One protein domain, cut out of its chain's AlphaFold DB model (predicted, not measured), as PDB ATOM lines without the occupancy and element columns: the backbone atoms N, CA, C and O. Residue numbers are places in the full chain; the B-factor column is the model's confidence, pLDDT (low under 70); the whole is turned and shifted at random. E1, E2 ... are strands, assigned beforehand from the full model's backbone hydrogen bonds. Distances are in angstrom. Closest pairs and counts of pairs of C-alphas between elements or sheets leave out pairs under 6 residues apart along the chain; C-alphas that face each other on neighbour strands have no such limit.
ATOM      1  N   PRO A 130     -15.334  54.022 337.608       94.00
ATOM      2  CA  PRO A 130     -15.063  54.323 339.011       94.00
ATOM      3  C   PRO A 130     -14.260  53.208 339.695       94.00
ATOM      4  O   PRO A 130     -14.458  52.019 339.433       94.00
ATOM      5  N   GLY A 131     -13.324  53.596 340.562       91.19
ATOM      6  CA  GLY A 131     -12.446  52.650 341.258       91.19
ATOM      7  C   GLY A 131     -11.371  51.998 340.380       91.19
ATOM      8  O   GLY A 131     -10.666  51.120 340.872       91.19
ATOM      9  N   HIS A 132     -11.214  52.425 339.123       91.56
ATOM     10  CA  HIS A 132     -10.192  51.924 338.206       91.56
ATOM     11  C   HIS A 132      -9.379  53.059 337.574       91.56
ATOM     12  O   HIS A 132      -9.797  54.218 337.527       91.56
ATOM     13  N   ARG A 133      -8.209  52.697 337.053       89.94
ATOM     14  CA  ARG A 133      -7.342  53.525 336.215       89.94
ATOM     15  C   ARG A 133      -6.946  52.744 334.965       89.94
ATOM     16  O   ARG A 133      -6.884  51.515 334.987       89.94
ATOM     17  N   PHE A 134      -6.666  53.461 333.883       90.44
ATOM     18  CA  PHE A 134      -6.141  52.867 332.659       90.44
ATOM     19  C   PHE A 134      -4.634  53.062 332.562       90.44
ATOM     20  O   PHE A 134      -4.129  54.162 332.774       90.44
ATOM     21  N   LEU A 135      -3.933  51.994 332.189       89.25
ATOM     22  CA  LEU A 135      -2.520  52.029 331.837       89.25
ATOM     23  C   LEU A 135      -2.382  51.677 330.356       89.25
ATOM     24  O   LEU A 135      -2.576  50.526 329.966       89.25
ATOM     25  N   GLN A 136      -2.069  52.676 329.530       90.12
ATOM     26  CA  GLN A 136      -1.844  52.486 328.099       90.12
ATOM     27  C   GLN A 136      -0.363  52.272 327.817       90.12
ATOM     28  O   GLN A 136       0.484  53.051 328.265       90.12
ATOM     29  N   ILE A 137      -0.052  51.224 327.061       88.50
ATOM     30  CA  ILE A 137       1.324  50.835 326.765       88.50
ATOM     31  C   ILE A 137       1.458  50.619 325.262       88.50
ATOM     32  O   ILE A 137       0.644  49.920 324.655       88.50
ATOM     33  N   LYS A 138       2.497  51.231 324.681       91.00
ATOM     34  CA  LYS A 138       2.881  51.073 323.275       91.00
ATOM     35  C   LYS A 138       4.100  50.173 323.156       91.00
ATOM     36  O   LYS A 138       5.146  50.471 323.746       91.00
ATOM     37  N   ASN A 139       4.010  49.147 322.319       91.81
ATOM     38  CA  ASN A 139       5.188  48.434 321.855       91.81
ATOM     39  C   ASN A 139       5.875  49.259 320.757       91.81
ATOM     40  O   ASN A 139       5.472  49.231 319.601       91.81
ATOM     41  N   ASN A 140       6.909  50.022 321.109       92.88
ATOM     42  CA  ASN A 140       7.685  50.783 320.124       92.88
ATOM     43  C   ASN A 140       8.864  49.986 319.534       92.88
ATOM     44  O   ASN A 140       9.725  50.563 318.870       92.88
ATOM     45  N   CYS A 141       8.949  48.686 319.823       90.19
ATOM     46  CA  CYS A 141       9.934  47.800 319.219       90.19
ATOM     47  C   CYS A 141       9.492  47.397 317.802       90.19
ATOM     48  O   CYS A 141       8.332  47.543 317.417       90.19
ATOM     49  N   ASN A 142      10.441  46.895 317.017       92.62
ATOM     50  CA  ASN A 142      10.222  46.350 315.674       92.62
ATOM     51  C   ASN A 142       9.857  44.853 315.686       92.62
ATOM     52  O   ASN A 142       9.858  44.221 314.634       92.62
ATOM     53  N   GLU A 143       9.574  44.300 316.860       90.31
ATOM     54  CA  GLU A 143       9.244  42.899 317.090       90.31
ATOM     55  C   GLU A 143       8.048  42.789 318.035       90.31
ATOM     56  O   GLU A 143       7.732  43.730 318.773       90.31
ATOM     57  N   SER A 144       7.388  41.634 318.012       90.19
ATOM     58  CA  SER A 144       6.291  41.334 318.921       90.19
ATOM     59  C   SER A 144       6.808  41.054 320.334       90.19
ATOM     60  O   SER A 144       7.794  40.335 320.509       90.19
ATOM     61  N   LEU A 145       6.102  41.553 321.341       91.19
ATOM     62  CA  LEU A 145       6.406  41.328 322.752       91.19
ATOM     63  C   LEU A 145       5.258  40.595 323.428       91.19
ATOM     64  O   LEU A 145       4.098  40.832 323.119       91.19
ATOM     65  N   TRP A 146       5.563  39.771 324.416       89.12
ATOM     66  CA  TRP A 146       4.561  39.202 325.307       89.12
ATOM     67  C   TRP A 146       4.545  39.962 326.623       89.12
ATOM     68  O   TRP A 146       5.561  40.064 327.300       89.12
ATOM     69  N   LEU A 147       3.401  40.481 327.038       85.69
ATOM     70  CA  LEU A 147       3.303  41.234 328.278       85.69
ATOM     71  C   LEU A 147       3.291  40.308 329.501       85.69
ATOM     72  O   LEU A 147       2.631  39.267 329.492       85.69
ATOM     73  N   GLY A 148       4.022  40.684 330.546       85.00
ATOM     74  CA  GLY A 148       3.912  40.137 331.897       85.00
ATOM     75  C   GLY A 148       3.386  41.201 332.863       85.00
ATOM     76  O   GLY A 148       3.769  42.369 332.759       85.00
ATOM     77  N   VAL A 149       2.483  40.810 333.768       83.88
ATOM     78  CA  VAL A 149       1.835  41.716 334.729       83.88
ATOM     79  C   VAL A 149       1.651  41.031 336.085       83.88
ATOM     80  O   VAL A 149       1.120  39.925 336.140       83.88
ATOM     81  N   ILE A 150       2.059  41.692 337.174       80.25
ATOM     82  CA  ILE A 150       1.859  41.247 338.569       80.25
ATOM     83  C   ILE A 150       1.490  42.452 339.451       80.25
ATOM     84  O   ILE A 150       2.079  43.520 339.273       80.25
ATOM     85  N   PRO A 151       0.601  42.304 340.450       71.75
ATOM     86  CA  PRO A 151      -0.231  41.127 340.724       71.75
ATOM     87  C   PRO A 151      -1.371  40.989 339.707       71.75
ATOM     88  O   PRO A 151      -1.649  41.918 338.948       71.75
ATOM     89  N   ALA A 152      -2.058  39.841 339.707       61.66
ATOM     90  CA  ALA A 152      -3.138  39.492 338.771       61.66
ATOM     91  C   ALA A 152      -4.417  40.373 338.869       61.66
ATOM     92  O   ALA A 152      -5.481  39.978 338.408       61.66
ATOM     93  N   GLY A 153      -4.331  41.570 339.458       53.47
ATOM     94  CA  GLY A 153      -5.424  42.543 339.582       53.47
ATOM     95  C   GLY A 153      -5.546  43.527 338.413       53.47
ATOM     96  O   GLY A 153      -6.433  44.378 338.425       53.47
ATOM     97  N   ALA A 154      -4.661  43.450 337.418       60.31
ATOM     98  CA  ALA A 154      -4.795  44.194 336.171       60.31
ATOM     99  C   ALA A 154      -5.370  43.276 335.088       60.31
ATOM    100  O   ALA A 154      -4.741  42.291 334.701       60.31
ATOM    101  N   ALA A 155      -6.565  43.603 334.603       64.50
ATOM    102  CA  ALA A 155      -7.212  42.849 333.541       64.50
ATOM    103  C   ALA A 155      -6.792  43.401 332.174       64.50
ATOM    104  O   ALA A 155      -6.873  44.609 331.919       64.50
ATOM    105  N   VAL A 156      -6.375  42.499 331.286       62.00
ATOM    106  CA  VAL A 156      -6.237  42.782 329.854       62.00
ATOM    107  C   VAL A 156      -7.576  42.459 329.175       62.00
ATOM    108  O   VAL A 156      -8.200  41.464 329.550       62.00
ATOM    109  N   PRO A 157      -8.040  43.244 328.185       54.97
ATOM    110  CA  PRO A 157      -9.205  42.874 327.382       54.97
ATOM    111  C   PRO A 157      -9.057  41.467 326.761       54.97
ATOM    112  O   PRO A 157      -7.933  41.056 326.480       54.97
ATOM    113  N   PRO A 158     -10.153  40.716 326.546       41.00
ATOM    114  CA  PRO A 158     -10.104  39.341 326.034       41.00
ATOM    115  C   PRO A 158      -9.618  39.242 324.573       41.00
ATOM    116  O   PRO A 158      -9.867  40.136 323.768       41.00
ATOM    117  N   GLY A 159      -8.984  38.106 324.238       46.53
ATOM    118  CA  GLY A 159      -8.457  37.760 322.906       46.53
ATOM    119  C   GLY A 159      -6.936  37.903 322.820       46.53
ATOM    120  O   GLY A 159      -6.434  39.007 322.950       46.53
ATOM    121  N   ASN A 160      -6.202  36.794 322.640       51.56
ATOM    122  CA  ASN A 160      -4.737  36.717 322.419       51.56
ATOM    123  C   ASN A 160      -3.900  37.638 323.333       51.56
ATOM    124  O   ASN A 160      -2.821  38.096 322.959       51.56
ATOM    125  N   SER A 161      -4.423  37.970 324.512       60.94
ATOM    126  CA  SER A 161      -4.349  39.335 325.052       60.94
ATOM    127  C   SER A 161      -2.984  39.742 325.585       60.94
ATOM    128  O   SER A 161      -2.737  40.911 325.870       60.94
ATOM    129  N   TRP A 162      -2.067  38.788 325.638       74.62
ATOM    130  CA  TRP A 162      -0.708  38.970 326.108       74.62
ATOM    131  C   TRP A 162       0.291  39.232 324.984       74.62
ATOM    132  O   TRP A 162       1.361  39.742 325.292       74.62
ATOM    133  N   LEU A 163      -0.026  38.932 323.717       85.56
ATOM    134  CA  LEU A 163       0.847  39.247 322.583       85.56
ATOM    135  C   LEU A 163       0.606  40.685 322.105       85.56
ATOM    136  O   LEU A 163      -0.524  41.067 321.798       85.56
ATOM    137  N   TRP A 164       1.681  41.463 322.034       86.81
ATOM    138  CA  TRP A 164       1.744  42.837 321.552       86.81
ATOM    139  C   TRP A 164       2.546  42.925 320.267       86.81
ATOM    140  O   TRP A 164       3.772  42.791 320.289       86.81
ATOM    141  N   GLU A 165       1.876  43.236 319.168       89.19
ATOM    142  CA  GLU A 165       2.544  43.425 317.885       89.19
ATOM    143  C   GLU A 165       3.397  44.698 317.861       89.19
ATOM    144  O   GLU A 165       3.234  45.617 318.671       89.19
ATOM    145  N   ALA A 166       4.335  44.757 316.917       90.50
ATOM    146  CA  ALA A 166       5.171  45.934 316.718       90.50
ATOM    147  C   ALA A 166       4.307  47.174 316.411       90.50
ATOM    148  O   ALA A 166       3.493  47.179 315.487       90.50
ATOM    149  N   GLY A 167       4.494  48.244 317.183       88.81
ATOM    150  CA  GLY A 167       3.730  49.487 317.072       88.81
ATOM    151  C   GLY A 167       2.360  49.474 317.761       88.81
ATOM    152  O   GLY A 167       1.742  50.538 317.857       88.81
ATOM    153  N   GLU A 168       1.894  48.324 318.258       88.75
ATOM    154  CA  GLU A 168       0.569  48.184 318.865       88.75
ATOM    155  C   GLU A 168       0.484  48.914 320.214       88.75
ATOM    156  O   GLU A 168       1.442  48.965 320.991       88.75
ATOM    157  N   CYS A 169      -0.700  49.452 320.507       88.56
ATOM    158  CA  CYS A 169      -1.060  49.941 321.827       88.56
ATOM    159  C   CYS A 169      -2.154  49.055 322.416       88.56
ATOM    160  O   CYS A 169      -3.200  48.892 321.789       88.56
ATOM    161  N   LYS A 170      -1.970  48.558 323.642       86.75
ATOM    162  CA  LYS A 170      -3.100  48.043 324.435       86.75
ATOM    163  C   LYS A 170      -3.214  48.807 325.746       86.75
ATOM    164  O   LYS A 170      -2.288  49.486 326.195       86.75
ATOM    165  N   THR A 171      -4.384  48.665 326.346       87.69
ATOM    166  CA  THR A 171      -4.757  49.306 327.597       87.69
ATOM    167  C   THR A 171      -5.043  48.239 328.631       87.69
ATOM    168  O   THR A 171      -5.800  47.307 328.368       87.69
ATOM    169  N   LEU A 172      -4.449  48.398 329.807       87.00
ATOM    170  CA  LEU A 172      -4.756  47.607 330.987       87.00
ATOM    171  C   LEU A 172      -5.737  48.373 331.864       87.00
ATOM    172  O   LEU A 172      -5.547  49.567 332.114       87.00
ATOM    173  N   THR A 173      -6.742  47.673 332.376       88.69
ATOM    174  CA  THR A 173      -7.624  48.202 333.417       88.69
ATOM    175  C   THR A 173      -7.089  47.753 334.767       88.69
ATOM    176  O   THR A 173      -6.958  46.556 335.019       88.69
ATOM    177  N   VAL A 174      -6.764  48.711 335.631       88.38
ATOM    178  CA  VAL A 174      -6.121  48.466 336.926       88.38
ATOM    179  C   VAL A 174      -7.015  49.014 338.026       88.38
ATOM    180  O   VAL A 174      -7.450  50.161 337.953       88.38
ATOM    181  N   VAL A 175      -7.279  48.222 339.061       88.81
ATOM    182  CA  VAL A 175      -7.993  48.699 340.254       88.81
ATOM    183  C   VAL A 175      -7.208  49.817 340.936       88.81
ATOM    184  O   VAL A 175      -6.012  49.688 341.204       88.81
ATOM    185  N   SER A 176      -7.884  50.919 341.253       89.50
ATOM    186  CA  SER A 176      -7.248  52.109 341.823       89.50
ATOM    187  C   SER A 176      -6.676  51.873 343.222       89.50
ATOM    188  O   SER A 176      -5.696  52.516 343.584       89.50
ATOM    189  N   SER A 177      -7.226  50.919 343.978       88.81
ATOM    190  CA  SER A 177      -6.734  50.511 345.302       88.81
ATOM    191  C   SER A 177      -5.422  49.722 345.263       88.81
ATOM    192  O   SER A 177      -4.809  49.504 346.307       88.81
ATOM    193  N   LEU A 178      -4.975  49.280 344.082       86.31
ATOM    194  CA  LEU A 178      -3.765  48.483 343.961       86.31
ATOM    195  C   LEU A 178      -2.521  49.333 344.251       86.31
ATOM    196  O   LEU A 178      -2.189  50.227 343.465       86.31
ATOM    197  N   ALA A 179      -1.827  49.000 345.347       86.00
ATOM    198  CA  ALA A 179      -0.665  49.731 345.852       86.00
ATOM    199  C   ALA A 179       0.541  49.698 344.902       86.00
ATOM    200  O   ALA A 179       1.270  50.680 344.797       86.00
ATOM    201  N   SER A 180       0.759  48.583 344.197       85.25
ATOM    202  CA  SER A 180       1.822  48.479 343.195       85.25
ATOM    203  C   SER A 180       1.451  47.525 342.061       85.25
ATOM    204  O   SER A 180       0.756  46.532 342.270       85.25
ATOM    205  N   LEU A 181       1.919  47.851 340.856       85.25
ATOM    206  CA  LEU A 181       1.793  47.035 339.653       85.25
ATOM    207  C   LEU A 181       3.164  46.954 338.983       85.25
ATOM    208  O   LEU A 181       3.807  47.979 338.754       85.25
ATOM    209  N   ARG A 182       3.599  45.745 338.644       86.56
ATOM    210  CA  ARG A 182       4.787  45.487 337.832       86.56
ATOM    211  C   ARG A 182       4.338  45.030 336.459       86.56
ATOM    212  O   ARG A 182       3.529  44.112 336.343       86.56
ATOM    213  N   VAL A 183       4.884  45.672 335.435       87.50
ATOM    214  CA  VAL A 183       4.606  45.371 334.034       87.50
ATOM    215  C   VAL A 183       5.931  45.277 333.295       87.50
ATOM    216  O   VAL A 183       6.786  46.148 333.461       87.50
ATOM    217  N   TRP A 184       6.121  44.232 332.497       89.19
ATOM    218  CA  TRP A 184       7.347  44.048 331.720       89.19
ATOM    219  C   TRP A 184       7.076  43.319 330.402       89.19
ATOM    220  O   TRP A 184       6.079  42.618 330.250       89.19
ATOM    221  N   GLY A 185       7.967  43.509 329.430       89.75
ATOM    222  CA  GLY A 185       7.937  42.784 328.161       89.75
ATOM    223  C   GLY A 185       8.726  41.481 328.245       89.75
ATOM    224  O   GLY A 185       9.772  41.418 328.890       89.75
ATOM    225  N   ARG A 186       8.228  40.455 327.569       91.00
ATOM    226  CA  ARG A 186       8.867  39.155 327.373       91.00
ATOM    227  C   ARG A 186       9.095  38.960 325.880       91.00
ATOM    228  O   ARG A 186       8.270  39.383 325.070       91.00
ATOM    229  N   THR A 187      10.211  38.350 325.510       92.75
ATOM    230  CA  THR A 187      10.607  38.189 324.099       92.75
ATOM    231  C   THR A 187      10.816  36.722 323.763       92.75
ATOM    232  O   THR A 187      11.120  35.922 324.653       92.75
ATOM    233  N   HIS A 188      10.657  36.389 322.477       91.44
ATOM    234  CA  HIS A 188      10.907  35.054 321.925       91.44
ATOM    235  C   HIS A 188      10.267  33.936 322.760       91.44
ATOM    236  O   HIS A 188      10.954  33.036 323.238       91.44
ATOM    237  N   CYS A 189       8.958  34.050 322.990       87.19
ATOM    238  CA  CYS A 189       8.208  33.052 323.739       87.19
ATOM    239  C   CYS A 189       7.734  31.915 322.830       87.19
ATOM    240  O   CYS A 189       7.283  32.175 321.713       87.19
ATOM    241  N   ASP A 190       7.810  30.681 323.320       86.88
ATOM    242  CA  ASP A 190       7.184  29.520 322.684       86.88
ATOM    243  C   ASP A 190       5.678  29.417 323.011       86.88
ATOM    244  O   ASP A 190       5.102  30.270 323.696       86.88
ATOM    245  N   ALA A 191       5.028  28.361 322.509       82.44
ATOM    246  CA  ALA A 191       3.605  28.100 322.737       82.44
ATOM    247  C   ALA A 191       3.257  27.826 324.213       82.44
ATOM    248  O   ALA A 191       2.122  28.057 324.627       82.44
ATOM    249  N   ASP A 192       4.237  27.400 325.013       81.81
ATOM    250  CA  ASP A 192       4.092  27.143 326.445       81.81
ATOM    251  C   ASP A 192       4.472  28.371 327.298       81.81
ATOM    252  O   ASP A 192       4.611  28.275 328.527       81.81
ATOM    253  N   PHE A 193       4.643  29.534 326.655       80.12
ATOM    254  CA  PHE A 193       5.046  30.804 327.256       80.12
ATOM    255  C   PHE A 193       6.413  30.763 327.958       80.12
ATOM    256  O   PHE A 193       6.679  31.577 328.855       80.12
ATOM    257  N   ASN A 194       7.308  29.858 327.547       86.19
ATOM    258  CA  ASN A 194       8.724  29.969 327.877       86.19
ATOM    259  C   ASN A 194       9.337  31.060 327.020       86.19
ATOM    260  O   ASN A 194       9.462  30.912 325.810       86.19
ATOM    261  N   CYS A 195       9.734  32.151 327.657       89.12
ATOM    262  CA  CYS A 195      10.349  33.283 326.984       89.12
ATOM    263  C   CYS A 195      11.855  33.292 327.225       89.12
ATOM    264  O   CYS A 195      12.292  33.054 328.354       89.12
ATOM    265  N   LEU A 196      12.630  33.643 326.195       92.50
ATOM    266  CA  LEU A 196      14.081  33.826 326.312       92.50
ATOM    267  C   LEU A 196      14.426  34.877 327.377       92.50
ATOM    268  O   LEU A 196      15.388  34.723 328.127       92.50
ATOM    269  N   THR A 197      13.619  35.938 327.467       90.94
ATOM    270  CA  THR A 197      13.754  36.978 328.494       90.94
ATOM    271  C   THR A 197      12.417  37.271 329.167       90.94
ATOM    272  O   THR A 197      11.351  37.159 328.558       90.94
ATOM    273  N   GLY A 198      12.468  37.647 330.448       87.31
ATOM    274  CA  GLY A 198      11.287  38.070 331.205       87.31
ATOM    275  C   GLY A 198      10.285  36.953 331.525       87.31
ATOM    276  O   GLY A 198       9.146  37.250 331.878       87.31
ATOM    277  N   SER A 199      10.660  35.676 331.398       85.38
ATOM    278  CA  SER A 199       9.787  34.569 331.808       85.38
ATOM    279  C   SER A 199       9.405  34.677 333.292       85.38
ATOM    280  O   SER A 199      10.223  35.055 334.128       85.38
ATOM    281  N   CYS A 200       8.157  34.333 333.620       76.38
ATOM    282  CA  CYS A 200       7.612  34.373 334.980       76.38
ATOM    283  C   CYS A 200       7.497  33.001 335.649       76.38
ATOM    284  O   CYS A 200       6.954  32.923 336.746       76.38
ATOM    285  N   ARG A 201       8.014  31.930 335.024       68.50
ATOM    286  CA  ARG A 201       7.942  30.556 335.562       68.50
ATOM    287  C   ARG A 201       8.616  30.371 336.933       68.50
ATOM    288  O   ARG A 201       8.353  29.371 337.580       68.50
ATOM    289  N   TRP A 202       9.430  31.330 337.378       54.06
ATOM    290  CA  TRP A 202      10.186  31.275 338.638       54.06
ATOM    291  C   TRP A 202       9.852  32.404 339.619       54.06
ATOM    292  O   TRP A 202      10.585  32.622 340.578       54.06
ATOM    293  N   LEU A 203       8.790  33.174 339.371       55.72
ATOM    294  CA  LEU A 203       8.353  34.202 340.312       55.72
ATOM    295  C   LEU A 203       7.496  33.546 341.406       55.72
ATOM    296  O   LEU A 203       6.280  33.712 341.420       55.72
ATOM    297  N   GLU A 204       8.138  32.781 342.291       37.16
ATOM    298  CA  GLU A 204       7.597  32.487 343.623       37.16
ATOM    299  C   GLU A 204       7.671  33.787 344.439       37.16
ATOM    300  O   GLU A 204       8.761  34.297 344.706       37.16
ATOM    301  N   TRP A 205       6.515  34.366 344.765       45.50
ATOM    302  CA  TRP A 205       6.373  35.488 345.700       45.50
ATOM    303  C   TRP A 205       5.363  35.119 346.774       45.50
ATOM    304  O   TRP A 205       4.292  34.590 346.394       45.50
TER     305      TRP A 205
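What this domain is: This is residues 130 to 205 of the 205 residues of an uncharacterized protein of Nannochloropsis gaditana (UniProt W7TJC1). What shape? Ribbon E1-E3 and sheet E2-E4-E5 stand side by side, bridged by the long link, residues 151 to 168. What parts? Five antiparallel strands, E1 to E5, hold under half of the 76 printed residues: class all strand, no named helix. It is compact, with radius of gyration of the C-alphas 12.7 A and spans 36 by 31 by 20 A.

How they stand to each other: First pair? E1, residues 132 to 138, is antiparallel to E3, residues 169 to 175; N 135 and O 172 are within hydrogen-bond range, 2.9 A. Second sheet? E4, residues 182 to 189, is antiparallel to E2, residues 145 to 150, with N 148 to O 184 2.8 A. E4 forms a hairpin with E5, residues 195 to 197, with N 196 to O 187 3.1 A.

Where its parts are: Where does E1 begin? C-alpha 132 is at (-10.192, 51.924, 338.206). Where does E5 end? C-alpha 197 is at (13.754, 36.978, 328.494).

The domain as a whole: Any cut? The printed part has no cut. Low confidence? pLDDT is under 70 at residues 152 to 161 and 201 to 205.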